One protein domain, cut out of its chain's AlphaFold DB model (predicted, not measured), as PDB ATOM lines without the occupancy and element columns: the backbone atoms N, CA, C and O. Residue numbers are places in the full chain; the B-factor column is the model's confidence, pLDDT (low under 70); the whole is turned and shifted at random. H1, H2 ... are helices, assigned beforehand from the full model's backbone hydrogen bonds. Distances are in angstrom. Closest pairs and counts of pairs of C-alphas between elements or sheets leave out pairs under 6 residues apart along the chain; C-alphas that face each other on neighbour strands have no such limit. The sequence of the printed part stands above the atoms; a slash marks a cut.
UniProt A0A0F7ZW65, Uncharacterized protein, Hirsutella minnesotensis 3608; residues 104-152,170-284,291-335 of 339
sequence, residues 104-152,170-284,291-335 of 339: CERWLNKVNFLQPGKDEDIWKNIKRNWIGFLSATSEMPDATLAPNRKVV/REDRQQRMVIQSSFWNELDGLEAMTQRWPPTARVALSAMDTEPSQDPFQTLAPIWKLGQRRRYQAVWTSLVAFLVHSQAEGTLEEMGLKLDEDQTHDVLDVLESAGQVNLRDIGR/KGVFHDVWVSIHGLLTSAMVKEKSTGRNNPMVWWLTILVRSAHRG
ATOM      1  N   CYS A 104     154.544 212.982 224.505       88.75
ATOM      2  CA  CYS A 104     155.669 213.606 223.810       88.75
ATOM      3  C   CYS A 104     155.662 213.263 222.316       88.75
ATOM      4  O   CYS A 104     155.789 214.156 221.482       88.75
ATOM      5  N   GLU A 105     155.458 211.993 221.960       89.19
ATOM      6  CA  GLU A 105     155.400 211.553 220.563       89.19
ATOM      7  C   GLU A 105     154.236 212.205 219.802       89.19
ATOM      8  O   GLU A 105     154.435 212.768 218.724       89.19
ATOM      9  N   ARG A 106     153.027 212.209 220.384       91.44
ATOM     10  CA  ARG A 106     151.863 212.888 219.787       91.44
ATOM     11  C   ARG A 106     152.127 214.374 219.562       91.44
ATOM     12  O   ARG A 106     151.754 214.909 218.518       91.44
ATOM     13  N   TRP A 107     152.769 215.037 220.521       92.62
ATOM     14  CA  TRP A 107     153.100 216.454 220.407       92.62
ATOM     15  C   TRP A 107     154.147 216.712 219.312       92.62
ATOM     16  O   TRP A 107     153.927 217.581 218.471       92.62
ATOM     17  N   LEU A 108     155.219 215.913 219.237       91.69
ATOM     18  CA  LEU A 108     156.234 216.006 218.171       91.69
ATOM     19  C   LEU A 108     155.621 215.787 216.780       91.69
ATOM     20  O   LEU A 108     155.940 216.500 215.825       91.69
ATOM     21  N   ASN A 109     154.683 214.842 216.671       90.50
ATOM     22  CA  ASN A 109     153.937 214.607 215.438       90.50
ATOM     23  C   ASN A 109     153.091 215.827 215.045       90.50
ATOM     24  O   ASN A 109     153.110 216.225 213.881       90.50
ATOM     25  N   LYS A 110     152.423 216.473 216.012       91.38
ATOM     26  CA  LYS A 110     151.623 217.688 215.787       91.38
ATOM     27  C   LYS A 110     152.473 218.895 215.372       91.38
ATOM     28  O   LYS A 110     152.073 219.632 214.477       91.38
ATOM     29  N   VAL A 111     153.625 219.105 216.011       90.88
ATOM     30  CA  VAL A 111     154.536 220.232 215.714       90.88
ATOM     31  C   VAL A 111     155.282 220.036 214.390       90.88
ATOM     32  O   VAL A 111     155.747 221.002 213.788       90.88
ATOM     33  N   ASN A 112     155.352 218.795 213.901       91.69
ATOM     34  CA  ASN A 112     155.986 218.438 212.634       91.69
ATOM     35  C   ASN A 112     157.471 218.832 212.546       91.69
ATOM     36  O   ASN A 112     157.965 219.303 211.515       91.69
ATOM     37  N   PHE A 113     158.184 218.653 213.659       91.69
ATOM     38  CA  PHE A 113     159.613 218.916 213.787       91.69
ATOM     39  C   PHE A 113     160.233 217.981 214.835       91.69
ATOM     40  O   PHE A 113     159.620 217.718 215.868       91.69
ATOM     41  N   LEU A 114     161.439 217.475 214.553       90.19
ATOM     42  CA  LEU A 114     162.165 216.481 215.359       90.19
ATOM     43  C   LEU A 114     161.368 215.197 215.623       90.19
ATOM     44  O   LEU A 114     161.429 214.618 216.714       90.19
ATOM     45  N   GLN A 115     160.636 214.721 214.614       90.12
ATOM     46  CA  GLN A 115     159.878 213.477 214.731       90.12
ATOM     47  C   GLN A 115     160.819 212.263 214.846       90.12
ATOM     48  O   GLN A 115     161.797 212.166 214.090       90.12
ATOM     49  N   PRO A 116     160.518 211.301 215.743       85.06
ATOM     50  CA  PRO A 116     161.194 210.009 215.754       85.06
ATOM     51  C   PRO A 116     161.216 209.352 214.368       85.06
ATOM     52  O   PRO A 116     160.174 209.191 213.743       85.06
ATOM     53  N   GLY A 117     162.401 208.972 213.883       84.12
ATOM     54  CA  GLY A 117     162.569 208.245 212.623       84.12
ATOM     55  C   GLY A 117     162.543 209.088 211.343       84.12
ATOM     56  O   GLY A 117     162.801 208.529 210.283       84.12
ATOM     57  N   LYS A 118     162.277 210.403 211.408       87.38
ATOM     58  CA  LYS A 118     162.320 211.290 210.225       87.38
ATOM     59  C   LYS A 118     163.443 212.315 210.287       87.38
ATOM     60  O   LYS A 118     164.272 212.373 209.391       87.38
ATOM     61  N   ASP A 119     163.503 213.095 211.359       89.50
ATOM     62  CA  ASP A 119     164.453 214.206 211.500       89.50
ATOM     63  C   ASP A 119     165.747 213.765 212.223       89.50
ATOM     64  O   ASP A 119     166.301 214.498 213.045       89.50
ATOM     65  N   GLU A 120     166.215 212.535 211.985       89.88
ATOM     66  CA  GLU A 120     167.338 211.951 212.740       89.88
ATOM     67  C   GLU A 120     168.674 212.658 212.461       89.88
ATOM     68  O   GLU A 120     169.478 212.809 213.381       89.88
ATOM     69  N   ASP A 121     168.892 213.162 211.243       90.50
ATOM     70  CA  ASP A 121     170.100 213.926 210.902       90.50
ATOM     71  C   ASP A 121     170.135 215.282 211.615       90.50
ATOM     72  O   ASP A 121     171.139 215.642 212.234       90.50
ATOM     73  N   ILE A 122     169.007 216.002 211.616       92.25
ATOM     74  CA  ILE A 122     168.854 217.262 212.358       92.25
ATOM     75  C   ILE A 122     169.063 216.997 213.853       92.25
ATOM     76  O   ILE A 122     169.799 217.718 214.528       92.25
ATOM     77  N   TRP A 123     168.474 215.917 214.371       92.38
ATOM     78  CA  TRP A 123     168.649 215.505 215.760       92.38
ATOM     79  C   TRP A 123     170.109 215.181 216.100       92.38
ATOM     80  O   TRP A 123     170.605 215.563 217.162       92.38
ATOM     81  N   LYS A 124     170.832 214.511 215.197       88.88
ATOM     82  CA  LYS A 124     172.264 214.233 215.346       88.88
ATOM     83  C   LYS A 124     173.083 215.525 215.374       88.88
ATOM     84  O   LYS A 124     173.949 215.652 216.237       88.88
ATOM     85  N   ASN A 125     172.781 216.488 214.503       90.25
ATOM     86  CA  ASN A 125     173.444 217.794 214.487       90.25
ATOM     87  C   ASN A 125     173.201 218.573 215.785       90.25
ATOM     88  O   ASN A 125     174.157 219.076 216.371       90.25
ATOM     89  N   ILE A 126     171.960 218.589 216.287       91.31
ATOM     90  CA  ILE A 126     171.616 219.216 217.572       91.31
ATOM     91  C   ILE A 126     172.438 218.608 218.707       91.31
ATOM     92  O   ILE A 126     173.111 219.337 219.431       91.31
ATOM     93  N   LYS A 127     172.449 217.275 218.839       89.50
ATOM     94  CA  LYS A 127     173.259 216.602 219.868       89.50
ATOM     95  C   LYS A 127     174.743 216.931 219.725       89.50
ATOM     96  O   LYS A 127     175.438 217.104 220.724       89.50
ATOM     97  N   ARG A 128     175.257 216.983 218.493       85.94
ATOM     98  CA  ARG A 128     176.672 217.265 218.213       85.94
ATOM     99  C   ARG A 128     177.051 218.659 218.677       85.94
ATOM    100  O   ARG A 128     178.017 218.808 219.419       85.94
ATOM    101  N   ASN A 129     176.272 219.653 218.280       90.31
ATOM    102  CA  ASN A 129     176.547 221.044 218.605       90.31
ATOM    103  C   ASN A 129     176.301 221.329 220.085       90.31
ATOM    104  O   ASN A 129     177.057 222.081 220.686       90.31
ATOM    105  N   TRP A 130     175.316 220.667 220.699       90.31
ATOM    106  CA  TRP A 130     175.097 220.732 222.141       90.31
ATOM    107  C   TRP A 130     176.307 220.211 222.929       90.31
ATOM    108  O   TRP A 130     176.763 220.871 223.857       90.31
ATOM    109  N   ILE A 131     176.890 219.074 222.532       85.44
ATOM    110  CA  ILE A 131     178.125 218.557 223.149       85.44
ATOM    111  C   ILE A 131     179.301 219.502 222.910       85.44
ATOM    112  O   ILE A 131     180.054 219.775 223.844       85.44
ATOM    113  N   GLY A 132     179.442 220.028 221.691       86.25
ATOM    114  CA  GLY A 132     180.469 221.020 221.377       86.25
ATOM    115  C   GLY A 132     180.357 222.256 222.268       86.25
ATOM    116  O   GLY A 132     181.345 222.664 222.871       86.25
ATOM    117  N   PHE A 133     179.144 222.776 222.454       90.19
ATOM    118  CA  PHE A 133     178.850 223.874 223.371       90.19
ATOM    119  C   PHE A 133     179.193 223.535 224.829       90.19
ATOM    120  O   PHE A 133     179.853 224.322 225.513       90.19
ATOM    121  N   LEU A 134     178.771 222.364 225.320       87.81
ATOM    122  CA  LEU A 134     179.069 221.930 226.686       87.81
ATOM    123  C   LEU A 134     180.575 221.797 226.917       87.81
ATOM    124  O   LEU A 134     181.068 222.273 227.936       87.81
ATOM    125  N   SER A 135     181.302 221.214 225.961       83.25
ATOM    126  CA  SER A 135     182.761 221.106 226.008       83.25
ATOM    127  C   SER A 135     183.418 222.488 225.990       83.25
ATOM    128  O   SER A 135     184.184 222.805 226.899       83.25
ATOM    129  N   ALA A 136     183.057 223.351 225.031       85.50
ATOM    130  CA  ALA A 136     183.642 224.685 224.852       85.50
ATOM    131  C   ALA A 136     183.488 225.588 226.082       85.50
ATOM    132  O   ALA A 136     184.343 226.427 226.356       85.50
ATOM    133  N   THR A 137     182.392 225.412 226.819       85.44
ATOM    134  CA  THR A 137     182.048 226.237 227.982       85.44
ATOM    135  C   THR A 137     182.350 225.564 229.325       85.44
ATOM    136  O   THR A 137     182.027 226.129 230.372       85.44
ATOM    137  N   SER A 138     182.952 224.371 229.315       80.50
ATOM    138  CA  SER A 138     183.338 223.639 230.525       80.50
ATOM    139  C   SER A 138     184.617 224.191 231.168       80.50
ATOM    140  O   SER A 138     185.324 225.030 230.607       80.50
ATOM    141  N   GLU A 139     184.933 223.722 232.379       74.56
ATOM    142  CA  GLU A 139     186.200 224.065 233.038       74.56
ATOM    143  C   GLU A 139     187.413 223.401 232.382       74.56
ATOM    144  O   GLU A 139     188.500 223.976 232.382       74.56
ATOM    145  N   MET A 140     187.207 222.207 231.825       78.62
ATOM    146  CA  MET A 140     188.216 221.393 231.152       78.62
ATOM    147  C   MET A 140     187.758 221.122 229.712       78.62
ATOM    148  O   MET A 140     187.257 220.033 229.426       78.62
ATOM    149  N   PRO A 141     187.871 222.118 228.816       80.69
ATOM    150  CA  PRO A 141     187.360 222.006 227.459       80.69
ATOM    151  C   PRO A 141     188.166 221.004 226.634       80.69
ATOM    152  O   PRO A 141     189.398 220.996 226.663       80.69
ATOM    153  N   ASP A 142     187.460 220.210 225.835       79.06
ATOM    154  CA  ASP A 142     188.049 219.289 224.872       79.06
ATOM    155  C   ASP A 142     187.900 219.843 223.451       79.06
ATOM    156  O   ASP A 142     186.796 219.986 222.912       79.06
ATOM    157  N   ALA A 143     189.043 220.135 222.830       79.94
ATOM    158  CA  ALA A 143     189.139 220.668 221.478       79.94
ATOM    159  C   ALA A 143     188.663 219.696 220.393       79.94
ATOM    160  O   ALA A 143     188.279 220.144 219.312       79.94
ATOM    161  N   THR A 144     188.681 218.391 220.670       78.31
ATOM    162  CA  THR A 144     188.170 217.366 219.751       78.31
ATOM    163  C   THR A 144     186.646 217.408 219.671       78.31
ATOM    164  O   THR A 144     186.076 217.250 218.591       78.31
ATOM    165  N   LEU A 145     185.992 217.710 220.797       79.00
ATOM    166  CA  LEU A 145     184.542 217.854 220.903       79.00
ATOM    167  C   LEU A 145     184.067 219.258 220.499       79.00
ATOM    168  O   LEU A 145     182.950 219.403 220.007       79.00
ATOM    169  N   ALA A 146     184.915 220.280 220.669       81.56
ATOM    170  CA  ALA A 146     184.626 221.686 220.368       81.56
ATOM    171  C   ALA A 146     185.625 222.311 219.363       81.56
ATOM    172  O   ALA A 146     186.382 223.239 219.708       81.56
ATOM    173  N   PRO A 147     185.655 221.829 218.104       79.62
ATOM    174  CA  PRO A 147     186.519 222.401 217.077       79.62
ATOM    175  C   PRO A 147     186.124 223.854 216.784       79.62
ATOM    176  O   PRO A 147     184.950 224.205 216.830       79.62
ATOM    177  N   ASN A 148     187.103 224.705 216.474       77.62
ATOM    178  CA  ASN A 148     186.843 226.103 216.132       77.62
ATOM    179  C   ASN A 148     186.183 226.205 214.745       77.62
ATOM    180  O   ASN A 148     186.856 225.912 213.749       77.62
ATOM    181  N   ARG A 149     184.909 226.621 214.678       74.94
ATOM    182  CA  ARG A 149     184.219 226.957 213.417       74.94
ATOM    183  C   ARG A 149     183.985 228.465 213.249       74.94
ATOM    184  O   ARG A 149     183.601 228.889 212.167       74.94
ATOM    185  N   LYS A 150     184.307 229.280 214.262       68.69
ATOM    186  CA  LYS A 150     184.209 230.757 214.245       68.69
ATOM    187  C   LYS A 150     185.262 231.442 213.368       68.69
ATOM    188  O   LYS A 150     185.132 232.621 213.055       68.69
ATOM    189  N   VAL A 151     186.339 230.744 213.011       55.88
ATOM    190  CA  VAL A 151     187.416 231.295 212.177       55.88
ATOM    191  C   VAL A 151     187.144 230.971 210.712       55.88
ATOM    192  O   VAL A 151     187.230 229.812 210.304       55.88
ATOM    193  N   VAL A 152     186.896 232.006 209.904       47.28
ATOM    194  CA  VAL A 152     187.038 231.906 208.447       47.28
ATOM    195  C   VAL A 152     188.519 231.651 208.166       47.28
ATOM    196  O   VAL A 152     189.359 232.536 208.335       47.28
ATOM    197  N   ARG A 170     187.996 230.329 227.125       86.44
ATOM    198  CA  ARG A 170     187.780 231.280 228.220       86.44
ATOM    199  C   ARG A 170     186.664 232.271 227.893       86.44
ATOM    200  O   ARG A 170     185.850 232.542 228.770       86.44
ATOM    201  N   GLU A 171     186.643 232.805 226.676       88.38
ATOM    202  CA  GLU A 171     185.612 233.734 226.201       88.38
ATOM    203  C   GLU A 171     184.239 233.042 226.129       88.38
ATOM    204  O   GLU A 171     183.279 233.560 226.696       88.38
ATOM    205  N   ASP A 172     184.159 231.833 225.565       88.62
ATOM    206  CA  ASP A 172     182.931 231.024 225.497       88.62
ATOM    207  C   ASP A 172     182.378 230.713 226.898       88.62
ATOM    208  O   ASP A 172     181.189 230.902 227.181       88.62
ATOM    209  N   ARG A 173     183.249 230.280 227.821       86.44
ATOM    210  CA  ARG A 173     182.880 230.042 229.221       86.44
ATOM    211  C   ARG A 173     182.423 231.329 229.908       86.44
ATOM    212  O   ARG A 173     181.413 231.316 230.610       86.44
ATOM    213  N   GLN A 174     183.149 232.433 229.729       85.00
ATOM    214  CA  GLN A 174     182.785 233.733 230.301       85.00
ATOM    215  C   GLN A 174     181.407 234.175 229.818       85.00
ATOM    216  O   GLN A 174     180.571 234.543 230.641       85.00
ATOM    217  N   GLN A 175     181.148 234.081 228.518       88.50
ATOM    218  CA  GLN A 175     179.862 234.425 227.936       88.50
ATOM    219  C   GLN A 175     178.721 233.604 228.549       88.50
ATOM    220  O   GLN A 175     177.728 234.177 229.001       88.50
ATOM    221  N   ARG A 176     178.876 232.275 228.630       89.12
ATOM    222  CA  ARG A 176     177.878 231.406 229.273       89.12
ATOM    223  C   ARG A 176     177.623 231.826 230.722       89.12
ATOM    224  O   ARG A 176     176.465 231.924 231.121       89.12
ATOM    225  N   MET A 177     178.674 232.107 231.494       83.81
ATOM    226  CA  MET A 177     178.542 232.545 232.890       83.81
ATOM    227  C   MET A 177     177.828 233.895 233.020       83.81
ATOM    228  O   MET A 177     177.028 234.067 233.939       83.81
ATOM    229  N   VAL A 178     178.092 234.847 232.121       84.44
ATOM    230  CA  VAL A 178     177.434 236.164 232.108       84.44
ATOM    231  C   VAL A 178     175.938 236.018 231.832       84.44
ATOM    232  O   VAL A 178     175.134 236.556 232.592       84.44
ATOM    233  N   ILE A 179     175.564 235.233 230.816       87.50
ATOM    234  CA  ILE A 179     174.160 234.940 230.486       87.50
ATOM    235  C   ILE A 179     173.470 234.213 231.648       87.50
ATOM    236  O   ILE A 179     172.366 234.566 232.045       87.50
ATOM    237  N   GLN A 180     174.113 233.210 232.251       84.19
ATOM    238  CA  GLN A 180     173.544 232.519 233.413       84.19
ATOM    239  C   GLN A 180     173.340 233.462 234.607       84.19
ATOM    240  O   GLN A 180     172.302 233.421 235.267       84.19
ATOM    241  N   SER A 181     174.313 234.336 234.863       79.94
ATOM    242  CA  SER A 181     174.268 235.281 235.979       79.94
ATOM    243  C   SER A 181     173.200 236.357 235.792       79.94
ATOM    244  O   SER A 181     172.580 236.751 236.778       79.94
ATOM    245  N   SER A 182     172.957 236.829 234.565       83.25
ATOM    246  CA  SER A 182     171.894 237.808 234.299       83.25
ATOM    247  C   SER A 182     170.516 237.229 234.606       83.25
ATOM    248  O   SER A 182     169.756 237.832 235.363       83.25
ATOM    249  N   PHE A 183     170.243 236.011 234.132       78.12
ATOM    250  CA  PHE A 183     169.014 235.284 234.446       78.12
ATOM    251  C   PHE A 183     168.821 235.090 235.947       78.12
ATOM    252  O   PHE A 183     167.748 235.385 236.459       78.12
ATOM    253  N   TRP A 184     169.831 234.586 236.664       75.56
ATOM    254  CA  TRP A 184     169.669 234.284 238.088       75.56
ATOM    255  C   TRP A 184     169.461 235.544 238.921       75.56
ATOM    256  O   TRP A 184     168.578 235.560 239.768       75.56
ATOM    257  N   ASN A 185     170.218 236.614 238.664       74.81
ATOM    258  CA  ASN A 185     170.091 237.844 239.446       74.81
ATOM    259  C   ASN A 185     168.726 238.522 239.254       74.81
ATOM    260  O   ASN A 185     168.122 238.963 240.232       74.81
ATOM    261  N   GLU A 186     168.232 238.585 238.017       76.56
ATOM    262  CA  GLU A 186     166.991 239.296 237.703       76.56
ATOM    263  C   GLU A 186     165.754 238.423 237.972       76.56
ATOM    264  O   GLU A 186     164.837 238.865 238.667       76.56
ATOM    265  N   LEU A 187     165.737 237.150 237.542       73.00
ATOM    266  CA  LEU A 187     164.598 236.261 237.807       73.00
ATOM    267  C   LEU A 187     164.447 235.915 239.287       73.00
ATOM    268  O   LEU A 187     163.314 235.886 239.764       73.00
ATOM    269  N   ASP A 188     165.530 235.677 240.040       69.75
ATOM    270  CA  ASP A 188     165.390 235.443 241.487       69.75
ATOM    271  C   ASP A 188     164.849 236.694 242.193       69.75
ATOM    272  O   ASP A 188     164.060 236.574 243.133       69.75
ATOM    273  N   GLY A 189     165.223 237.888 241.717       69.12
ATOM    274  CA  GLY A 189     164.674 239.161 242.178       69.12
ATOM    275  C   GLY A 189     163.171 239.278 241.912       69.12
ATOM    276  O   GLY A 189     162.404 239.558 242.837       69.12
ATOM    277  N   LEU A 190     162.737 239.006 240.678       72.69
ATOM    278  CA  LEU A 190     161.325 239.013 240.284       72.69
ATOM    279  C   LEU A 190     160.511 237.967 241.066       72.69
ATOM    280  O   LEU A 190     159.484 238.307 241.652       72.69
ATOM    281  N   GLU A 191     160.998 236.728 241.177       72.94
ATOM    282  CA  GLU A 191     160.360 235.649 241.951       72.94
ATOM    283  C   GLU A 191     160.279 235.970 243.452       72.94
ATOM    284  O   GLU A 191     159.303 235.649 244.133       72.94
ATOM    285  N   ALA A 192     161.298 236.623 244.013       68.12
ATOM    286  CA  ALA A 192     161.249 237.084 245.397       68.12
ATOM    287  C   ALA A 192     160.204 238.194 245.599       68.12
ATOM    288  O   ALA A 192     159.588 238.263 246.666       68.12
ATOM    289  N   MET A 193     159.983 239.053 244.599       70.50
ATOM    290  CA  MET A 193     158.942 240.081 244.649       70.50
ATOM    291  C   MET A 193     157.539 239.482 244.536       70.50
ATOM    292  O   MET A 193     156.685 239.818 245.357       70.50
ATOM    293  N   THR A 194     157.303 238.563 243.597       69.25
ATOM    294  CA  THR A 194     155.984 237.934 243.400       69.25
ATOM    295  C   THR A 194     155.537 237.131 244.624       69.25
ATOM    296  O   THR A 194     154.359 237.144 244.985       69.25
ATOM    297  N   GLN A 195     156.467 236.517 245.365       70.19
ATOM    298  CA  GLN A 195     156.143 235.841 246.629       70.19
ATOM    299  C   GLN A 195     155.651 236.767 247.733       70.19
ATOM    300  O   GLN A 195     154.891 236.334 248.601       70.19
ATOM    301  N   ARG A 196     156.062 238.037 247.707       73.81
ATOM    302  CA  ARG A 196     155.618 239.041 248.680       73.81
ATOM    303  C   ARG A 196     154.243 239.607 248.344       73.81
ATOM    304  O   ARG A 196     153.665 240.302 249.174       73.81
ATOM    305  N   TRP A 197     153.714 239.329 247.153       76.19
ATOM    306  CA  TRP A 197     152.402 239.827 246.763       76.19
ATOM    307  C   TRP A 197     151.295 239.133 247.563       76.19
ATOM    308  O   TRP A 197     151.346 237.906 247.715       76.19
ATOM    309  N   PRO A 198     150.285 239.880 248.047       77.81
ATOM    310  CA  PRO A 198     149.112 239.298 248.682       77.81
ATOM    311  C   PRO A 198     148.384 238.320 247.746       77.81
ATOM    312  O   PRO A 198     148.356 238.548 246.533       77.81
ATOM    313  N   PRO A 199     147.733 237.270 248.278       72.62
ATOM    314  CA  PRO A 199     146.975 236.311 247.470       72.62
ATOM    315  C   PRO A 199     145.927 236.962 246.556       72.62
ATOM    316  O   PRO A 199     145.767 236.552 245.413       72.62
ATOM    317  N   THR A 200     145.272 238.029 247.019       75.69
ATOM    318  CA  THR A 200     144.276 238.783 246.242       75.69
ATOM    319  C   THR A 200     144.857 239.418 244.977       75.69
ATOM    320  O   THR A 200     144.201 239.404 243.942       75.69
ATOM    321  N   ALA A 201     146.095 239.918 245.026       76.25
ATOM    322  CA  ALA A 201     146.771 240.480 243.856       76.25
ATOM    323  C   ALA A 201     147.128 239.393 242.829       76.25
ATOM    324  O   ALA A 201     147.006 239.614 241.629       76.25
ATOM    325  N   ARG A 202     147.514 238.198 243.295       71.81
ATOM    326  CA  ARG A 202     147.815 237.052 242.420       71.81
ATOM    327  C   ARG A 202     146.569 236.537 241.699       71.81
ATOM    328  O   ARG A 202     146.647 236.240 240.516       71.81
ATOM    329  N   VAL A 203     145.430 236.481 242.393       69.94
ATOM    330  CA  VAL A 203     144.129 236.115 241.800       69.94
ATOM    331  C   VAL A 203     143.664 237.168 240.791       69.94
ATOM    332  O   VAL A 203     143.209 236.816 239.709       69.94
ATOM    333  N   ALA A 204     143.814 238.458 241.111       72.12
ATOM    334  CA  ALA A 204     143.434 239.541 240.204       72.12
ATOM    335  C   ALA A 204     144.233 239.523 238.889       72.12
ATOM    336  O   ALA A 204     143.672 239.805 237.836       72.12
ATOM    337  N   LEU A 205     145.517 239.157 238.940       66.38
ATOM    338  CA  LEU A 205     146.346 239.000 237.744       66.38
ATOM    339  C   LEU A 205     145.926 237.801 236.891       66.38
ATOM    340  O   LEU A 205     145.831 237.952 235.679       66.38
ATOM    341  N   SER A 206     145.608 236.654 237.502       63.56
ATOM    342  CA  SER A 206     145.054 235.503 236.768       63.56
ATOM    343  C   SER A 206     143.722 235.839 236.081       63.56
ATOM    344  O   SER A 206     143.430 235.323 235.010       63.56
ATOM    345  N   ALA A 207     142.918 236.728 236.677       63.81
ATOM    346  CA  ALA A 207     141.628 237.152 236.130       63.81
ATOM    347  C   ALA A 207     141.735 238.131 234.945       63.81
ATOM    348  O   ALA A 207     140.729 238.393 234.289       63.81
ATOM    349  N   MET A 208     142.920 238.693 234.688       61.44
ATOM    350  CA  MET A 208     143.174 239.544 233.521       61.44
ATOM    351  C   MET A 208     143.535 238.747 232.261       61.44
ATOM    352  O   MET A 208     143.642 239.348 231.193       61.44
ATOM    353  N   ASP A 209     143.744 237.433 232.374       56.62
ATOM    354  CA  ASP A 209     144.058 236.581 231.230       56.62
ATOM    355  C   ASP A 209     142.792 236.221 230.431       56.62
ATOM    356  O   ASP A 209     141.681 236.168 230.964       56.62
ATOM    357  N   THR A 210     142.962 235.998 229.129       51.09
ATOM    358  CA  THR A 210     141.858 235.852 228.157       51.09
ATOM    359  C   THR A 210     141.023 234.591 228.412       51.09
ATOM    360  O   THR A 210     139.834 234.552 228.097       51.09
ATOM    361  N   GLU A 211     141.631 233.582 229.038       60.19
ATOM    362  CA  GLU A 211     140.954 232.441 229.648       60.19
ATOM    363  C   GLU A 211     141.218 232.493 231.160       60.19
ATOM    364  O   GLU A 211     142.359 232.290 231.580       60.19
ATOM    365  N   PRO A 212     140.212 232.783 232.004       55.03
ATOM    366  CA  PRO A 212     140.433 232.907 233.436       55.03
ATOM    367  C   PRO A 212     140.817 231.546 234.020       55.03
ATOM    368  O   PRO A 212     139.969 230.698 234.301       55.03
ATOM    369  N   SER A 213     142.115 231.354 234.243       58.06
ATOM    370  CA  SER A 213     142.621 230.345 235.164       58.06
ATOM    371  C   SER A 213     141.980 230.600 236.529       58.06
ATOM    372  O   SER A 213     142.208 231.646 237.139       58.06
ATOM    373  N   GLN A 214     141.183 229.648 237.028       58.56
ATOM    374  CA  GLN A 214     140.663 229.713 238.401       58.56
ATOM    375  C   GLN A 214     141.783 229.590 239.442       58.56
ATOM    376  O   GLN A 214     141.600 229.978 240.598       58.56
ATOM    377  N   ASP A 215     142.952 229.098 239.029       61.38
ATOM    378  CA  ASP A 215     144.098 228.943 239.904       61.38
ATOM    379  C   ASP A 215     144.860 230.271 240.075       61.38
ATOM    380  O   ASP A 215     145.121 230.996 239.099       61.38
ATOM    381  N   PRO A 216     145.246 230.618 241.318       64.44
ATOM    382  CA  PRO A 216     146.035 231.812 241.586       64.44
ATOM    383  C   PRO A 216     147.418 231.686 240.947       64.44
ATOM    384  O   PRO A 216     148.005 230.605 240.963       64.44
ATOM    385  N   PHE A 217     147.978 232.805 240.472       66.75
ATOM    386  CA  PHE A 217     149.358 232.857 239.984       66.75
ATOM    387  C   PHE A 217     150.326 232.173 240.968       66.75
ATOM    388  O   PHE A 217     150.443 232.573 242.136       66.75
ATOM    389  N   GLN A 218     151.014 231.132 240.488       66.12
ATOM    390  CA  GLN A 218     151.945 230.329 241.276       66.12
ATOM    391  C   GLN A 218     153.388 230.723 240.964       66.12
ATOM    392  O   GLN A 218     153.806 230.773 239.813       66.12
ATOM    393  N   THR A 219     154.167 230.973 242.015       68.25
ATOM    394  CA  THR A 219     155.618 231.185 241.898       68.25
ATOM    395  C   THR A 219     156.321 229.855 241.651       68.25
ATOM    396  O   THR A 219     155.925 228.861 242.263       68.25
ATOM    397  N   LEU A 220     157.399 229.835 240.861       67.62
ATOM    398  CA  LEU A 220     158.050 228.594 240.403       67.62
ATOM    399  C   LEU A 220     158.465 227.639 241.538       67.62
ATOM    400  O   LEU A 220     158.327 226.422 241.426       67.62
ATOM    401  N   ALA A 221     158.985 228.179 242.641       67.88
ATOM    402  CA  ALA A 221     159.185 227.443 243.891       67.88
ATOM    403  C   ALA A 221     159.312 228.426 245.072       67.88
ATOM    404  O   ALA A 221     159.593 229.603 244.845       67.88
ATOM    405  N   PRO A 222     159.177 227.995 246.339       67.75
ATOM    406  CA  PRO A 222     159.493 228.805 247.523       67.75
ATOM    407  C   PRO A 222     160.936 229.341 247.542       67.75
ATOM    408  O   PRO A 222     161.832 228.680 247.022       67.75
ATOM    409  N   ILE A 223     161.192 230.488 248.191       66.62
ATOM    410  CA  ILE A 223     162.540 231.101 248.261       66.62
ATOM    411  C   ILE A 223     163.603 230.192 248.895       66.62
ATOM    412  O   ILE A 223     164.776 230.294 248.566       66.62
ATOM    413  N   TRP A 224     163.205 229.265 249.769       66.56
ATOM    414  CA  TRP A 224     164.104 228.282 250.381       66.56
ATOM    415  C   TRP A 224     164.371 227.049 249.498       66.56
ATOM    416  O   TRP A 224     165.218 226.232 249.843       66.56
ATOM    417  N   LYS A 225     163.689 226.904 248.350       72.44
ATOM    418  CA  LYS A 225     163.948 225.859 247.342       72.44
ATOM    419  C   LYS A 225     164.738 226.418 246.151       72.44
ATOM    420  O   LYS A 225     164.325 226.289 244.998       72.44
ATOM    421  N   LEU A 226     165.886 227.038 246.430       68.62
ATOM    422  CA  LEU A 226     166.732 227.684 245.414       68.62
ATOM    423  C   LEU A 226     167.191 226.720 244.312       68.62
ATOM    424  O   LEU A 226     167.090 227.069 243.140       68.62
ATOM    425  N   GLY A 227     167.612 225.499 244.661       67.44
ATOM    426  CA  GLY A 227     168.017 224.493 243.670       67.44
ATOM    427  C   GLY A 227     166.908 224.166 242.662       67.44
ATOM    428  O   GLY A 227     167.158 224.080 241.463       67.44
ATOM    429  N   GLN A 228     165.649 224.085 243.113       69.62
ATOM    430  CA  GLN A 228     164.512 223.824 242.223       69.62
ATOM    431  C   GLN A 228     164.261 224.991 241.254       69.62
ATOM    432  O   GLN A 228     164.067 224.760 240.063       69.62
ATOM    433  N   ARG A 229     164.318 226.243 241.729       72.38
ATOM    434  CA  ARG A 229     164.187 227.433 240.862       72.38
ATOM    435  C   ARG A 229     165.295 227.505 239.826       72.38
ATOM    436  O   ARG A 229     165.038 227.713 238.644       72.38
ATOM    437  N   ARG A 230     166.527 227.287 240.276       72.38
ATOM    438  CA  ARG A 230     167.721 227.351 239.439       72.38
ATOM    439  C   ARG A 230     167.712 226.317 238.326       72.38
ATOM    440  O   ARG A 230     168.205 226.619 237.249       72.38
ATOM    441  N   ARG A 231     167.097 225.151 238.536       74.06
ATOM    442  CA  ARG A 231     166.867 224.163 237.472       74.06
ATOM    443  C   ARG A 231     165.883 224.632 236.417       74.06
ATOM    444  O   ARG A 231     166.156 224.477 235.233       74.06
ATOM    445  N   TYR A 232     164.774 225.253 236.817       74.19
ATOM    446  CA  TYR A 232     163.863 225.863 235.846       74.19
ATOM    447  C   TYR A 232     164.566 226.968 235.052       74.19
ATOM    448  O   TYR A 232     164.471 227.020 233.830       74.19
ATOM    449  N   GLN A 233     165.356 227.801 235.727       78.19
ATOM    450  CA  GLN A 233     166.176 228.821 235.075       78.19
ATOM    451  C   GLN A 233     167.287 228.207 234.206       78.19
ATOM    452  O   GLN A 233     167.674 228.799 233.199       78.19
ATOM    453  N   ALA A 234     167.793 227.016 234.544       79.44
ATOM    454  CA  ALA A 234     168.793 226.301 233.754       79.44
ATOM    455  C   ALA A 234     168.273 225.981 232.347       79.44
ATOM    456  O   ALA A 234     169.042 226.055 231.394       79.44
ATOM    457  N   VAL A 235     166.973 225.706 232.194       83.88
ATOM    458  CA  VAL A 235     166.347 225.473 230.883       83.88
ATOM    459  C   VAL A 235     166.444 226.716 229.996       83.88
ATOM    460  O   VAL A 235     166.873 226.618 228.848       83.88
ATOM    461  N   TRP A 236     166.094 227.886 230.534       85.94
ATOM    462  CA  TRP A 236     166.099 229.152 229.795       85.94
ATOM    463  C   TRP A 236     167.505 229.691 229.543       85.94
ATOM    464  O   TRP A 236     167.825 230.119 228.438       85.94
ATOM    465  N   THR A 237     168.377 229.613 230.547       88.44
ATOM    466  CA  THR A 237     169.786 229.999 230.391       88.44
ATOM    467  C   THR A 237     170.501 229.114 229.378       88.44
ATOM    468  O   THR A 237     171.286 229.624 228.585       88.44
ATOM    469  N   SER A 238     170.208 227.809 229.366       89.44
ATOM    470  CA  SER A 238     170.748 226.870 228.381       89.44
ATOM    471  C   SER A 238     170.274 227.188 226.973       89.44
ATOM    472  O   SER A 238     171.105 227.205 226.072       89.44
ATOM    473  N   LEU A 239     168.983 227.498 226.790       93.94
ATOM    474  CA  LEU A 239     168.452 227.963 225.506       93.94
ATOM    475  C   LEU A 239     169.246 229.159 224.989       93.94
ATOM    476  O   LEU A 239     169.811 229.098 223.903       93.94
ATOM    477  N   VAL A 240     169.303 230.238 225.769       94.69
ATOM    478  CA  VAL A 240     169.899 231.497 225.313       94.69
ATOM    479  C   VAL A 240     171.403 231.350 225.098       94.69
ATOM    480  O   VAL A 240     171.911 231.757 224.058       94.69
ATOM    481  N   ALA A 241     172.122 230.723 226.033       93.62
ATOM    482  CA  ALA A 241     173.561 230.519 225.892       93.62
ATOM    483  C   ALA A 241     173.897 229.633 224.684       93.62
ATOM    484  O   ALA A 241     174.846 229.923 223.958       93.62
ATOM    485  N   PHE A 242     173.104 228.588 224.437       94.94
ATOM    486  CA  PHE A 242     173.309 227.715 223.288       94.94
ATOM    487  C   PHE A 242     172.941 228.387 221.972       94.94
ATOM    488  O   PHE A 242     173.665 228.215 220.996       94.94
ATOM    489  N   LEU A 243     171.869 229.178 221.944       95.31
ATOM    490  CA  LEU A 243     171.459 229.949 220.773       95.31
ATOM    491  C   LEU A 243     172.547 230.950 220.375       95.31
ATOM    492  O   LEU A 243     172.980 230.953 219.228       95.31
ATOM    493  N   VAL A 244     173.045 231.729 221.339       94.44
ATOM    494  CA  VAL A 244     174.115 232.714 221.127       94.44
ATOM    495  C   VAL A 244     175.410 232.041 220.666       94.44
ATOM    496  O   VAL A 244     176.022 232.475 219.691       94.44
ATOM    497  N   HIS A 245     175.813 230.947 221.319       92.75
ATOM    498  CA  HIS A 245     176.999 230.190 220.913       92.75
ATOM    499  C   HIS A 245     176.851 229.617 219.498       92.75
ATOM    500  O   HIS A 245     177.757 229.737 218.676       92.75
ATOM    501  N   SER A 246     175.696 229.026 219.196       92.62
ATOM    502  CA  SER A 246     175.430 228.395 217.904       92.62
ATOM    503  C   SER A 246     175.308 229.409 216.771       92.62
ATOM    504  O   SER A 246     175.727 229.103 215.656       92.62
ATOM    505  N   GLN A 247     174.792 230.609 217.054       92.12
ATOM    506  CA  GLN A 247     174.790 231.733 216.120       92.12
ATOM    507  C   GLN A 247     176.220 232.179 215.804       92.12
ATOM    508  O   GLN A 247     176.564 232.334 214.637       92.12
ATOM    509  N   ALA A 248     177.078 232.315 216.821       88.75
ATOM    510  CA  ALA A 248     178.483 232.675 216.626       88.75
ATOM    511  C   ALA A 248     179.275 231.615 215.832       88.75
ATOM    512  O   ALA A 248     180.215 231.959 215.123       88.75
ATOM    513  N   GLU A 249     178.908 230.335 215.943       87.38
ATOM    514  CA  GLU A 249     179.499 229.224 215.175       87.38
ATOM    515  C   GLU A 249     178.814 228.990 213.809       87.38
ATOM    516  O   GLU A 249     179.247 228.121 213.053       87.38
ATOM    517  N   GLY A 250     177.730 229.709 213.483       88.88
ATOM    518  CA  GLY A 250     176.984 229.533 212.229       88.88
ATOM    519  C   GLY A 250     176.263 228.183 212.099       88.88
ATOM    520  O   GLY A 250     176.096 227.667 210.998       88.88
ATOM    521  N   THR A 251     175.850 227.577 213.216       91.12
ATOM    522  CA  THR A 251     175.324 226.197 213.254       91.12
ATOM    523  C   THR A 251     173.805 226.087 213.416       91.12
ATOM    524  O   THR A 251     173.269 224.982 213.485       91.12
ATOM    525  N   LEU A 252     173.070 227.201 213.475       92.69
ATOM    526  CA  LEU A 252     171.616 227.160 213.684       92.69
ATOM    527  C   LEU A 252     170.869 226.475 212.534       92.69
ATOM    528  O   LEU A 252     170.012 225.620 212.778       92.69
ATOM    529  N   GLU A 253     171.242 226.772 211.289       91.81
ATOM    530  CA  GLU A 253     170.553 226.216 210.124       91.81
ATOM    531  C   GLU A 253     170.756 224.702 209.988       91.81
ATOM    532  O   GLU A 253     169.804 223.983 209.677       91.81
ATOM    533  N   GLU A 254     171.956 224.187 210.294       91.88
ATOM    534  CA  GLU A 254     172.216 222.737 210.296       91.88
ATOM    535  C   GLU A 254     171.434 221.996 211.394       91.88
ATOM    536  O   GLU A 254     171.206 220.788 211.292       91.88
ATOM    537  N   MET A 255     170.993 222.720 212.427       94.00
ATOM    538  CA  MET A 255     170.103 222.239 213.484       94.00
ATOM    539  C   MET A 255     168.618 222.499 213.191       94.00
ATOM    540  O   MET A 255     167.759 222.278 214.051       94.00
ATOM    541  N   GLY A 256     168.296 222.958 211.980       93.00
ATOM    542  CA  GLY A 256     166.930 223.175 211.524       93.00
ATOM    543  C   GLY A 256     166.261 224.434 212.076       93.00
ATOM    544  O   GLY A 256     165.048 224.560 211.914       93.00
ATOM    545  N   LEU A 257     167.012 225.350 212.701       95.94
ATOM    546  CA  LEU A 257     166.513 226.654 213.136       95.94
ATOM    547  C   LEU A 257     166.955 227.740 212.153       95.94
ATOM    548  O   LEU A 257     168.146 227.964 211.956       95.94
ATOM    549  N   LYS A 258     165.984 228.433 211.562       94.56
ATOM    550  CA  LYS A 258     166.191 229.603 210.712       94.56
ATOM    551  C   LYS A 258     165.583 230.815 211.396       94.56
ATOM    552  O   LYS A 258     164.362 230.905 211.524       94.56
ATOM    553  N   LEU A 259     166.444 231.704 211.866       92.06
ATOM    554  CA  LEU A 259     166.032 232.981 212.433       92.06
ATOM    555  C   LEU A 259     165.766 233.968 211.293       92.06
ATOM    556  O   LEU A 259     166.421 233.901 210.254       92.06
ATOM    557  N   ASP A 260     164.788 234.852 211.472       91.81
ATOM    558  CA  ASP A 260     164.676 236.032 210.612       91.81
ATOM    559  C   ASP A 260     165.717 237.091 211.013       91.81
ATOM    560  O   ASP A 260     166.519 236.888 211.933       91.81
ATOM    561  N   GLU A 261     165.756 238.200 210.276       91.88
ATOM    562  CA  GLU A 261     166.716 239.282 210.513       91.88
ATOM    563  C   GLU A 261     166.546 239.888 211.911       91.88
ATOM    564  O   GLU A 261     167.539 240.047 212.622       91.88
ATOM    565  N   ASP A 262     165.303 240.121 212.341       91.06
ATOM    566  CA  ASP A 262     164.988 240.695 213.653       91.06
ATOM    567  C   ASP A 262     165.443 239.774 214.794       91.06
ATOM    568  O   ASP A 262     166.163 240.191 215.696       91.06
ATOM    569  N   GLN A 263     165.115 238.482 214.724       91.94
ATOM    570  CA  GLN A 263     165.563 237.493 215.707       91.94
ATOM    571  C   GLN A 263     167.081 237.321 215.700       91.94
ATOM    572  O   GLN A 263     167.680 237.040 216.737       91.94
ATOM    573  N   THR A 264     167.712 237.446 214.534       92.75
ATOM    574  CA  THR A 264     169.169 237.402 214.432       92.75
ATOM    575  C   THR A 264     169.783 238.609 215.133       92.75
ATOM    576  O   THR A 264     170.740 238.436 215.887       92.75
ATOM    577  N   HIS A 265     169.217 239.803 214.939       93.25
ATOM    578  CA  HIS A 265     169.632 241.016 215.635       93.25
ATOM    579  C   HIS A 265     169.464 240.875 217.153       93.25
ATOM    580  O   HIS A 265     170.436 241.070 217.877       93.25
ATOM    581  N   ASP A 266     168.316 240.378 217.623       92.94
ATOM    582  CA  ASP A 266     168.066 240.122 219.048       92.94
ATOM    583  C   ASP A 266     169.121 239.175 219.666       92.94
ATOM    584  O   ASP A 266     169.577 239.369 220.797       92.94
ATOM    585  N   VAL A 267     169.550 238.133 218.940       93.25
ATOM    586  CA  VAL A 267     170.613 237.219 219.405       93.25
ATOM    587  C   VAL A 267     171.984 237.902 219.417       93.25
ATOM    588  O   VAL A 267     172.781 237.658 220.330       93.25
ATOM    589  N   LEU A 268     172.269 238.751 218.427       92.69
ATOM    590  CA  LEU A 268     173.508 239.527 218.362       92.69
ATOM    591  C   LEU A 268     173.586 240.574 219.482       92.69
ATOM    592  O   LEU A 268     174.655 240.733 220.065       92.69
ATOM    593  N   ASP A 269     172.470 241.187 219.867       93.06
ATOM    594  CA  ASP A 269     172.410 242.119 220.995       93.06
ATOM    595  C   ASP A 269     172.779 241.431 222.314       93.06
ATOM    596  O   ASP A 269     173.507 241.988 223.143       93.06
ATOM    597  N   VAL A 270     172.332 240.183 222.513       92.12
ATOM    598  CA  VAL A 270     172.739 239.370 223.672       92.12
ATOM    599  C   VAL A 270     174.230 239.023 223.600       92.12
ATOM    600  O   VAL A 270     174.924 239.105 224.616       92.12
ATOM    601  N   LEU A 271     174.729 238.633 222.420       90.81
ATOM    602  CA  LEU A 271     176.146 238.327 222.183       90.81
ATOM    603  C   LEU A 271     177.038 239.527 222.530       90.81
ATOM    604  O   LEU A 271     177.999 239.372 223.287       90.81
ATOM    605  N   GLU A 272     176.704 240.706 222.008       89.56
ATOM    606  CA  GLU A 272     177.448 241.943 222.222       89.56
ATOM    607  C   GLU A 272     177.398 242.370 223.690       89.56
ATOM    608  O   GLU A 272     178.447 242.547 224.317       89.56
ATOM    609  N   SER A 273     176.199 242.438 224.272       89.06
ATOM    610  CA  SER A 273     176.019 242.832 225.672       89.06
ATOM    611  C   SER A 273     176.786 241.904 226.615       89.06
ATOM    612  O   SER A 273     177.445 242.364 227.545       89.06
ATOM    613  N   ALA A 274     176.768 240.588 226.365       87.50
ATOM    614  CA  ALA A 274     177.520 239.630 227.170       87.50
ATOM    615  C   ALA A 274     179.046 239.790 227.015       87.50
ATOM    616  O   ALA A 274     179.781 239.586 227.984       87.50
ATOM    617  N   GLY A 275     179.521 240.167 225.825       84.75
ATOM    618  CA  GLY A 275     180.938 240.423 225.546       84.75
ATOM    619  C   GLY A 275     181.478 241.699 226.201       84.75
ATOM    620  O   GLY A 275     182.656 241.757 226.554       84.75
ATOM    621  N   GLN A 276     180.620 242.698 226.420       84.12
ATOM    622  CA  GLN A 276     180.981 243.959 227.079       84.12
ATOM    623  C   GLN A 276     181.100 243.833 228.610       84.12
ATOM    624  O   GLN A 276     181.698 244.694 229.261       84.12
ATOM    625  N   VAL A 277     180.583 242.751 229.208       80.88
ATOM    626  CA  VAL A 277     180.648 242.545 230.660       80.88
ATOM    627  C   VAL A 277     182.068 242.218 231.117       80.88
ATOM    628  O   VAL A 277     182.609 241.128 230.899       80.88
ATOM    629  N   ASN A 278     182.647 243.141 231.880       74.94
ATOM    630  CA  ASN A 278     183.902 242.919 232.578       74.94
ATOM    631  C   ASN A 278     183.652 242.291 233.958       74.94
ATOM    632  O   ASN A 278     183.258 242.957 234.916       74.94
ATOM    633  N   LEU A 279     183.959 240.997 234.090       66.19
ATOM    634  CA  LEU A 279     183.782 240.249 235.343       66.19
ATOM    635  C   LEU A 279     184.557 240.845 236.538       66.19
ATOM    636  O   LEU A 279     184.209 240.582 237.689       66.19
ATOM    637  N   ARG A 280     185.593 241.668 236.303       64.00
ATOM    638  CA  ARG A 280     186.333 242.359 237.379       64.00
ATOM    639  C   ARG A 280     185.497 243.431 238.077       64.00
ATOM    640  O   ARG A 280     185.762 243.740 239.239       64.00
ATOM    641  N   ASP A 281     184.485 243.963 237.400       61.66
ATOM    642  CA  ASP A 281     183.625 245.008 237.944       61.66
ATOM    643  C   ASP A 281     182.548 244.441 238.883       61.66
ATOM    644  O   ASP A 281     182.070 245.161 239.757       61.66
ATOM    645  N   ILE A 282     182.283 243.126 238.840       56.16
ATOM    646  CA  ILE A 282     181.374 242.417 239.764       56.16
ATOM    647  C   ILE A 282     181.815 242.590 241.228       56.16
ATOM    648  O   ILE A 282     180.989 242.790 242.119       56.16
ATOM    649  N   GLY A 283     183.127 242.577 241.491       48.84
ATOM    650  CA  GLY A 283     183.683 242.741 242.840       48.84
ATOM    651  C   GLY A 283     183.539 244.154 243.421       48.84
ATOM    652  O   GLY A 283     183.645 244.325 244.636       48.84
ATOM    653  N   ARG A 284     183.279 245.167 242.580       47.97
ATOM    654  CA  ARG A 284     183.163 246.583 242.975       47.97
ATOM    655  C   ARG A 284     181.727 247.014 243.301       47.97
ATOM    656  O   ARG A 284     181.532 248.099 243.834       47.97
ATOM    657  N   LYS A 291     172.996 250.383 238.023       52.88
ATOM    658  CA  LYS A 291     172.303 249.440 237.127       52.88
ATOM    659  C   LYS A 291     173.187 248.197 237.041       52.88
ATOM    660  O   LYS A 291     174.385 248.337 236.804       52.88
ATOM    661  N   GLY A 292     172.643 247.034 237.397       63.19
ATOM    662  CA  GLY A 292     173.456 245.843 237.613       63.19
ATOM    663  C   GLY A 292     174.363 245.592 236.411       63.19
ATOM    664  O   GLY A 292     173.939 245.798 235.282       63.19
ATOM    665  N   VAL A 293     175.592 245.126 236.640       69.75
ATOM    666  CA  VAL A 293     176.560 244.758 235.579       69.75
ATOM    667  C   VAL A 293     175.950 243.797 234.538       69.75
ATOM    668  O   VAL A 293     176.442 243.682 233.424       69.75
ATOM    669  N   PHE A 294     174.855 243.127 234.895       79.06
ATOM    670  CA  PHE A 294     174.109 242.187 234.066       79.06
ATOM    671  C   PHE A 294     172.780 242.727 233.518       79.06
ATOM    672  O   PHE A 294     172.083 241.993 232.827       79.06
ATOM    673  N   HIS A 295     172.403 243.963 233.848       82.50
ATOM    674  CA  HIS A 295     171.096 244.522 233.515       82.50
ATOM    675  C   HIS A 295     170.921 244.677 232.006       82.50
ATOM    676  O   HIS A 295     169.901 244.259 231.474       82.50
ATOM    677  N   ASP A 296     171.925 245.206 231.308       85.81
ATOM    678  CA  ASP A 296     171.840 245.397 229.855       85.81
ATOM    679  C   ASP A 296     171.767 244.040 229.134       85.81
ATOM    680  O   ASP A 296     170.911 243.838 228.277       85.81
ATOM    681  N   VAL A 297     172.540 243.049 229.601       88.38
ATOM    682  CA  VAL A 297     172.428 241.654 229.137       88.38
ATOM    683  C   VAL A 297     171.014 241.111 229.362       88.38
ATOM    684  O   VAL A 297     170.452 240.463 228.486       88.38
ATOM    685  N   TRP A 298     170.424 241.361 230.533       89.81
ATOM    686  CA  TRP A 298     169.057 240.941 230.832       89.81
ATOM    687  C   TRP A 298     168.025 241.618 229.929       89.81
ATOM    688  O   TRP A 298     167.106 240.943 229.476       89.81
ATOM    689  N   VAL A 299     168.173 242.911 229.635       89.81
ATOM    690  CA  VAL A 299     167.270 243.639 228.732       89.81
ATOM    691  C   VAL A 299     167.278 243.007 227.340       89.81
ATOM    692  O   VAL A 299     166.201 242.712 226.823       89.81
ATOM    693  N   SER A 300     168.453 242.710 226.776       92.06
ATOM    694  CA  SER A 300     168.558 242.031 225.475       92.06
ATOM    695  C   SER A 300     167.939 240.630 225.506       92.06
ATOM    696  O   SER A 300     167.178 240.259 224.615       92.06
ATOM    697  N   ILE A 301     168.188 239.859 226.571       92.25
ATOM    698  CA  ILE A 301     167.593 238.525 226.751       92.25
ATOM    699  C   ILE A 301     166.066 238.609 226.835       92.25
ATOM    700  O   ILE A 301     165.360 237.821 226.206       92.25
ATOM    701  N   HIS A 302     165.551 239.548 227.624       90.31
ATOM    702  CA  HIS A 302     164.122 239.753 227.791       90.31
ATOM    703  C   HIS A 302     163.470 240.178 226.472       90.31
ATOM    704  O   HIS A 302     162.386 239.686 226.159       90.31
ATOM    705  N   GLY A 303     164.131 241.040 225.693       89.75
ATOM    706  CA  GLY A 303     163.719 241.416 224.338       89.75
ATOM    707  C   GLY A 303     163.578 240.190 223.442       89.75
ATOM    708  O   GLY A 303     162.463 239.877 223.034       89.75
ATOM    709  N   LEU A 304     164.657 239.418 223.278       92.81
ATOM    710  CA  LEU A 304     164.683 238.180 222.492       92.81
ATOM    711  C   LEU A 304     163.548 237.209 222.866       92.81
ATOM    712  O   LEU A 304     162.854 236.675 221.997       92.81
ATOM    713  N   LEU A 305     163.352 236.955 224.166       91.69
ATOM    714  CA  LEU A 305     162.305 236.046 224.636       91.69
ATOM    715  C   LEU A 305     160.904 236.613 224.385       91.69
ATOM    716  O   LEU A 305     160.013 235.875 223.973       91.69
ATOM    717  N   THR A 306     160.702 237.912 224.600       89.94
ATOM    718  CA  THR A 306     159.407 238.563 224.362       89.94
ATOM    719  C   THR A 306     159.051 238.550 222.881       89.94
ATOM    720  O   THR A 306     157.950 238.118 222.536       89.94
ATOM    721  N   SER A 307     159.994 238.917 222.009       89.38
ATOM    722  CA  SER A 307     159.864 238.833 220.551       89.38
ATOM    723  C   SER A 307     159.505 237.412 220.108       89.38
ATOM    724  O   SER A 307     158.587 237.211 219.312       89.38
ATOM    725  N   ALA A 308     160.165 236.397 220.677       90.56
ATOM    726  CA  ALA A 308     159.851 235.002 220.389       90.56
ATOM    727  C   ALA A 308     158.450 234.587 220.881       90.56
ATOM    728  O   ALA A 308     157.793 233.800 220.203       90.56
ATOM    729  N   MET A 309     157.960 235.101 222.011       88.88
ATOM    730  CA  MET A 309     156.620 234.767 222.517       88.88
ATOM    731  C   MET A 309     155.490 235.352 221.663       88.88
ATOM    732  O   MET A 309     154.469 234.694 221.481       88.88
ATOM    733  N   VAL A 310     155.661 236.566 221.132       89.62
ATOM    734  CA  VAL A 310     154.604 237.261 220.369       89.62
ATOM    735  C   VAL A 310     154.628 236.955 218.869       89.62
ATOM    736  O   VAL A 310     153.731 237.376 218.141       89.62
ATOM    737  N   LYS A 311     155.634 236.214 218.388       86.12
ATOM    738  CA  LYS A 311     155.790 235.895 216.966       86.12
ATOM    739  C   LYS A 311     154.636 235.036 216.444       86.12
ATOM    740  O   LYS A 311     154.465 233.870 216.821       86.12
ATOM    741  N   GLU A 312     153.891 235.582 215.489       87.88
ATOM    742  CA  GLU A 312     152.835 234.856 214.789       87.88
ATOM    743  C   GLU A 312     153.393 233.725 213.910       87.88
ATOM    744  O   GLU A 312     154.522 233.781 213.419       87.88
ATOM    745  N   LYS A 313     152.578 232.686 213.673       87.56
ATOM    746  CA  LYS A 313     152.925 231.534 212.809       87.56
ATOM    747  C   LYS A 313     154.251 230.863 213.208       87.56
ATOM    748  O   LYS A 313     155.026 230.401 212.365       87.56
ATOM    749  N   SER A 314     154.491 230.806 214.514       89.81
ATOM    750  CA  SER A 314     155.662 230.169 215.104       89.81
ATOM    751  C   SER A 314     155.645 228.653 214.901       89.81
ATOM    752  O   SER A 314     154.648 227.973 215.133       89.81
ATOM    753  N   THR A 315     156.785 228.118 214.483       92.56
ATOM    754  CA  THR A 315     157.053 226.698 214.252       92.56
ATOM    755  C   THR A 315     158.380 226.328 214.907       92.56
ATOM    756  O   THR A 315     159.207 227.194 215.193       92.56
ATOM    757  N   GLY A 316     158.647 225.030 215.060       90.19
ATOM    758  CA  GLY A 316     159.946 224.554 215.546       90.19
ATOM    759  C   GLY A 316     161.139 224.937 214.659       90.19
ATOM    760  O   GLY A 316     162.268 224.775 215.097       90.19
ATOM    761  N   ARG A 317     160.918 225.460 213.442       93.62
ATOM    762  CA  ARG A 317     161.984 225.847 212.503       93.62
ATOM    763  C   ARG A 317     162.263 227.350 212.439       93.62
ATOM    764  O   ARG A 317     163.278 227.725 211.870       93.62
ATOM    765  N   ASN A 318     161.389 228.204 212.978       93.06
ATOM    766  CA  ASN A 318     161.500 229.672 212.861       93.06
ATOM    767  C   ASN A 318     161.294 230.430 214.185       93.06
ATOM    768  O   ASN A 318     161.243 231.661 214.205       93.06
ATOM    769  N   ASN A 319     161.119 229.707 215.291       94.62
ATOM    770  CA  ASN A 319     160.967 230.285 216.614       94.62
ATOM    771  C   ASN A 319     161.913 229.575 217.597       94.62
ATOM    772  O   ASN A 319     161.771 228.364 217.787       94.62
ATOM    773  N   PRO A 320     162.849 230.296 218.245       93.94
ATOM    774  CA  PRO A 320     163.843 229.687 219.126       93.94
ATOM    775  C   PRO A 320     163.222 229.003 220.354       93.94
ATOM    776  O   PRO A 320     163.728 227.970 220.790       93.94
ATOM    777  N   MET A 321     162.102 229.507 220.888       93.06
ATOM    778  CA  MET A 321     161.420 228.882 222.028       93.06
ATOM    779  C   MET A 321     160.724 227.581 221.624       93.06
ATOM    780  O   MET A 321     160.855 226.575 222.323       93.06
ATOM    781  N   VAL A 322     160.022 227.567 220.486       92.88
ATOM    782  CA  VAL A 322     159.366 226.344 219.984       92.88
ATOM    783  C   VAL A 322     160.412 225.305 219.578       92.88
ATOM    784  O   VAL A 322     160.257 224.122 219.885       92.88
ATOM    785  N   TRP A 323     161.501 225.736 218.938       95.75
ATOM    786  CA  TRP A 323     162.644 224.886 218.600       95.75
ATOM    787  C   TRP A 323     163.233 224.223 219.848       95.75
ATOM    788  O   TRP A 323     163.334 222.996 219.910       95.75
ATOM    789  N   TRP A 324     163.524 225.013 220.886       95.31
ATOM    790  CA  TRP A 324     164.065 224.509 222.144       95.31
ATOM    791  C   TRP A 324     163.113 223.560 222.863       95.31
ATOM    792  O   TRP A 324     163.516 222.476 223.280       95.31
ATOM    793  N   LEU A 325     161.828 223.914 222.949       92.88
ATOM    794  CA  LEU A 325     160.817 223.037 223.531       92.88
ATOM    795  C   LEU A 325     160.760 221.697 222.788       92.88
ATOM    796  O   LEU A 325     160.683 220.645 223.418       92.88
ATOM    797  N   THR A 326     160.882 221.719 221.459       93.25
ATOM    798  CA  THR A 326     160.919 220.494 220.656       93.25
ATOM    799  C   THR A 326     162.139 219.634 220.989       93.25
ATOM    800  O   THR A 326     162.000 218.420 221.141       93.25
ATOM    801  N   ILE A 327     163.312 220.239 221.191       92.88
ATOM    802  CA  ILE A 327     164.526 219.536 221.641       92.88
ATOM    803  C   ILE A 327     164.312 218.882 223.006       92.88
ATOM    804  O   ILE A 327     164.669 217.715 223.191       92.88
ATOM    805  N   LEU A 328     163.710 219.599 223.958       90.12
ATOM    806  CA  LEU A 328     163.436 219.077 225.297       90.12
ATOM    807  C   LEU A 328     162.458 217.898 225.248       90.12
ATOM    808  O   LEU A 328     162.744 216.846 225.818       90.12
ATOM    809  N   VAL A 329     161.350 218.029 224.514       89.88
ATOM    810  CA  VAL A 329     160.347 216.960 224.348       89.88
ATOM    811  C   VAL A 329     160.952 215.746 223.638       89.88
ATOM    812  O   VAL A 329     160.730 214.602 224.039       89.88
ATOM    813  N   ARG A 330     161.778 215.972 222.612       89.69
ATOM    814  CA  ARG A 330     162.492 214.908 221.898       89.69
ATOM    815  C   ARG A 330     163.498 214.180 222.791       89.69
ATOM    816  O   ARG A 330     163.612 212.956 222.704       89.69
ATOM    817  N   SER A 331     164.195 214.914 223.655       85.56
ATOM    818  CA  SER A 331     165.117 214.354 224.651       85.56
ATOM    819  C   SER A 331     164.365 213.505 225.677       85.56
ATOM    820  O   SER A 331     164.728 212.355 225.914       85.56
ATOM    821  N   ALA A 332     163.273 214.051 226.219       82.56
ATOM    822  CA  ALA A 332     162.391 213.403 227.184       82.56
ATOM    823  C   ALA A 332     161.812 212.086 226.645       82.56
ATOM    824  O   ALA A 332     161.879 211.059 227.316       82.56
ATOM    825  N   HIS A 333     161.349 212.077 225.392       81.50
ATOM    826  CA  HIS A 333     160.841 210.875 224.726       81.50
ATOM    827  C   HIS A 333     161.857 209.715 224.712       81.50
ATOM    828  O   HIS A 333     161.470 208.551 224.799       81.50
ATOM    829  N   ARG A 334     163.164 210.001 224.586       68.62
ATOM    830  CA  ARG A 334     164.224 208.972 224.597       68.62
ATOM    831  C   ARG A 334     164.775 208.664 225.999       68.62
ATOM    832  O   ARG A 334     165.560 207.725 226.128       68.62
ATOM    833  N   GLY A 335     164.386 209.419 227.027       55.12
ATOM    834  CA  GLY A 335     164.873 209.273 228.398       55.12
ATOM    835  C   GLY A 335     164.480 207.935 229.036       55.12
ATOM    836  O   GLY A 335     163.301 207.674 229.281       55.12
TER     837      GLY A 335
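Overview. This is residues 104 to 152, 170 to 284 and 291 to 335 of the 339 residues of an uncharacterized protein of Hirsutella minnesotensis 3608 (UniProt A0A0F7ZW65). Helices crossing mostly at wide angles pack round H5, which runs through the middle: H3 packs slantwise on it, the pair H6 and H8, side by side, runs across both H3 and H5, H2 packs on residues 242 to 246 of H5, in the same stretch as H6, and H9 meets residues 305 to 309 of H8 with its residues 320 to 321. H1 packs on H9, while H4 and H7 lie far from the middle and touch no helix. The printed part has 209 residues, with nine named helices in the order H1 to H9 and no named strand; its class is all helix. It is compact, with a radius of gyration of the C-alphas of 18.5 A and spans of 56 by 51 by 33 A.

Along the chain. H1, residues 104 to 111, begins at C-alpha 104 at (155.669, 213.606, 223.810). H2 is residues 120 to 136, 24.0 A long. H3, residues 170 to 195, is the longest at 36.9 A. H4 is residues 199 to 206. H5, residues 226 to 248, is 31.5 A long, with a kink of 36 degrees near residue 233. H6 is residues 261 to 276, 22.4 A; H7 is residues 279 to 284; H8 is residues 295 to 310, 22.3 A. H9, residues 320 to 334, is 21.4 A long and ends at C-alpha 334 at (164.224, 208.972, 224.597).

Arrangement. H5 is the hub, touching four helices. Residues 172 to 184 of H3 touch it at a steep tilt of 41 degrees, opposite ways; the closest C-alphas, of Gln 180 and Thr 237, are 5.4 A apart. H6 and H8 touch at a shallow tilt of 18 degrees, opposite ways, closest at the C-alphas of Ser 273 and Val 297, 5.1 A. H3 touches H8 with residues 179 to 186, about perpendicular at 75 degrees, the closest C-alphas being Ser 182 and Trp 298, 5.5 A. H2 touches H5 with residues 129 to 133, closest at the C-alphas of Phe 133 and Phe 242, 6.7 A. H5 and H9 only just touch, with 3 pairs of C-alphas within 8 A, closest Leu 239 and Trp 324 at 6.5 A. H1 touches H9, the C-alphas of Cys 104 and Val 329 being closest at 5.8 A. Every O i to N i+4 pair is within hydrogen-bond range in H1, H2, H3, H4, H6 and H8; H5 has 18 of 19, H9 10 of 11, and H7 0 of 2, with 2 of its 3 O i to N i+3 pairs within range.

Size, cuts and confidence. The farthest C-alphas, Val 152 and Thr 200, are 57.5 A apart. Residues 153 to 169 and 285 to 290 are not printed, with gaps of 19.8 A and 12.7 A. The links H4 to H5 and H5 to H6 are long. The mean pLDDT of the printed part is 81.8; 42 residues are under 70, among them 205 to 224 and 279 to 284.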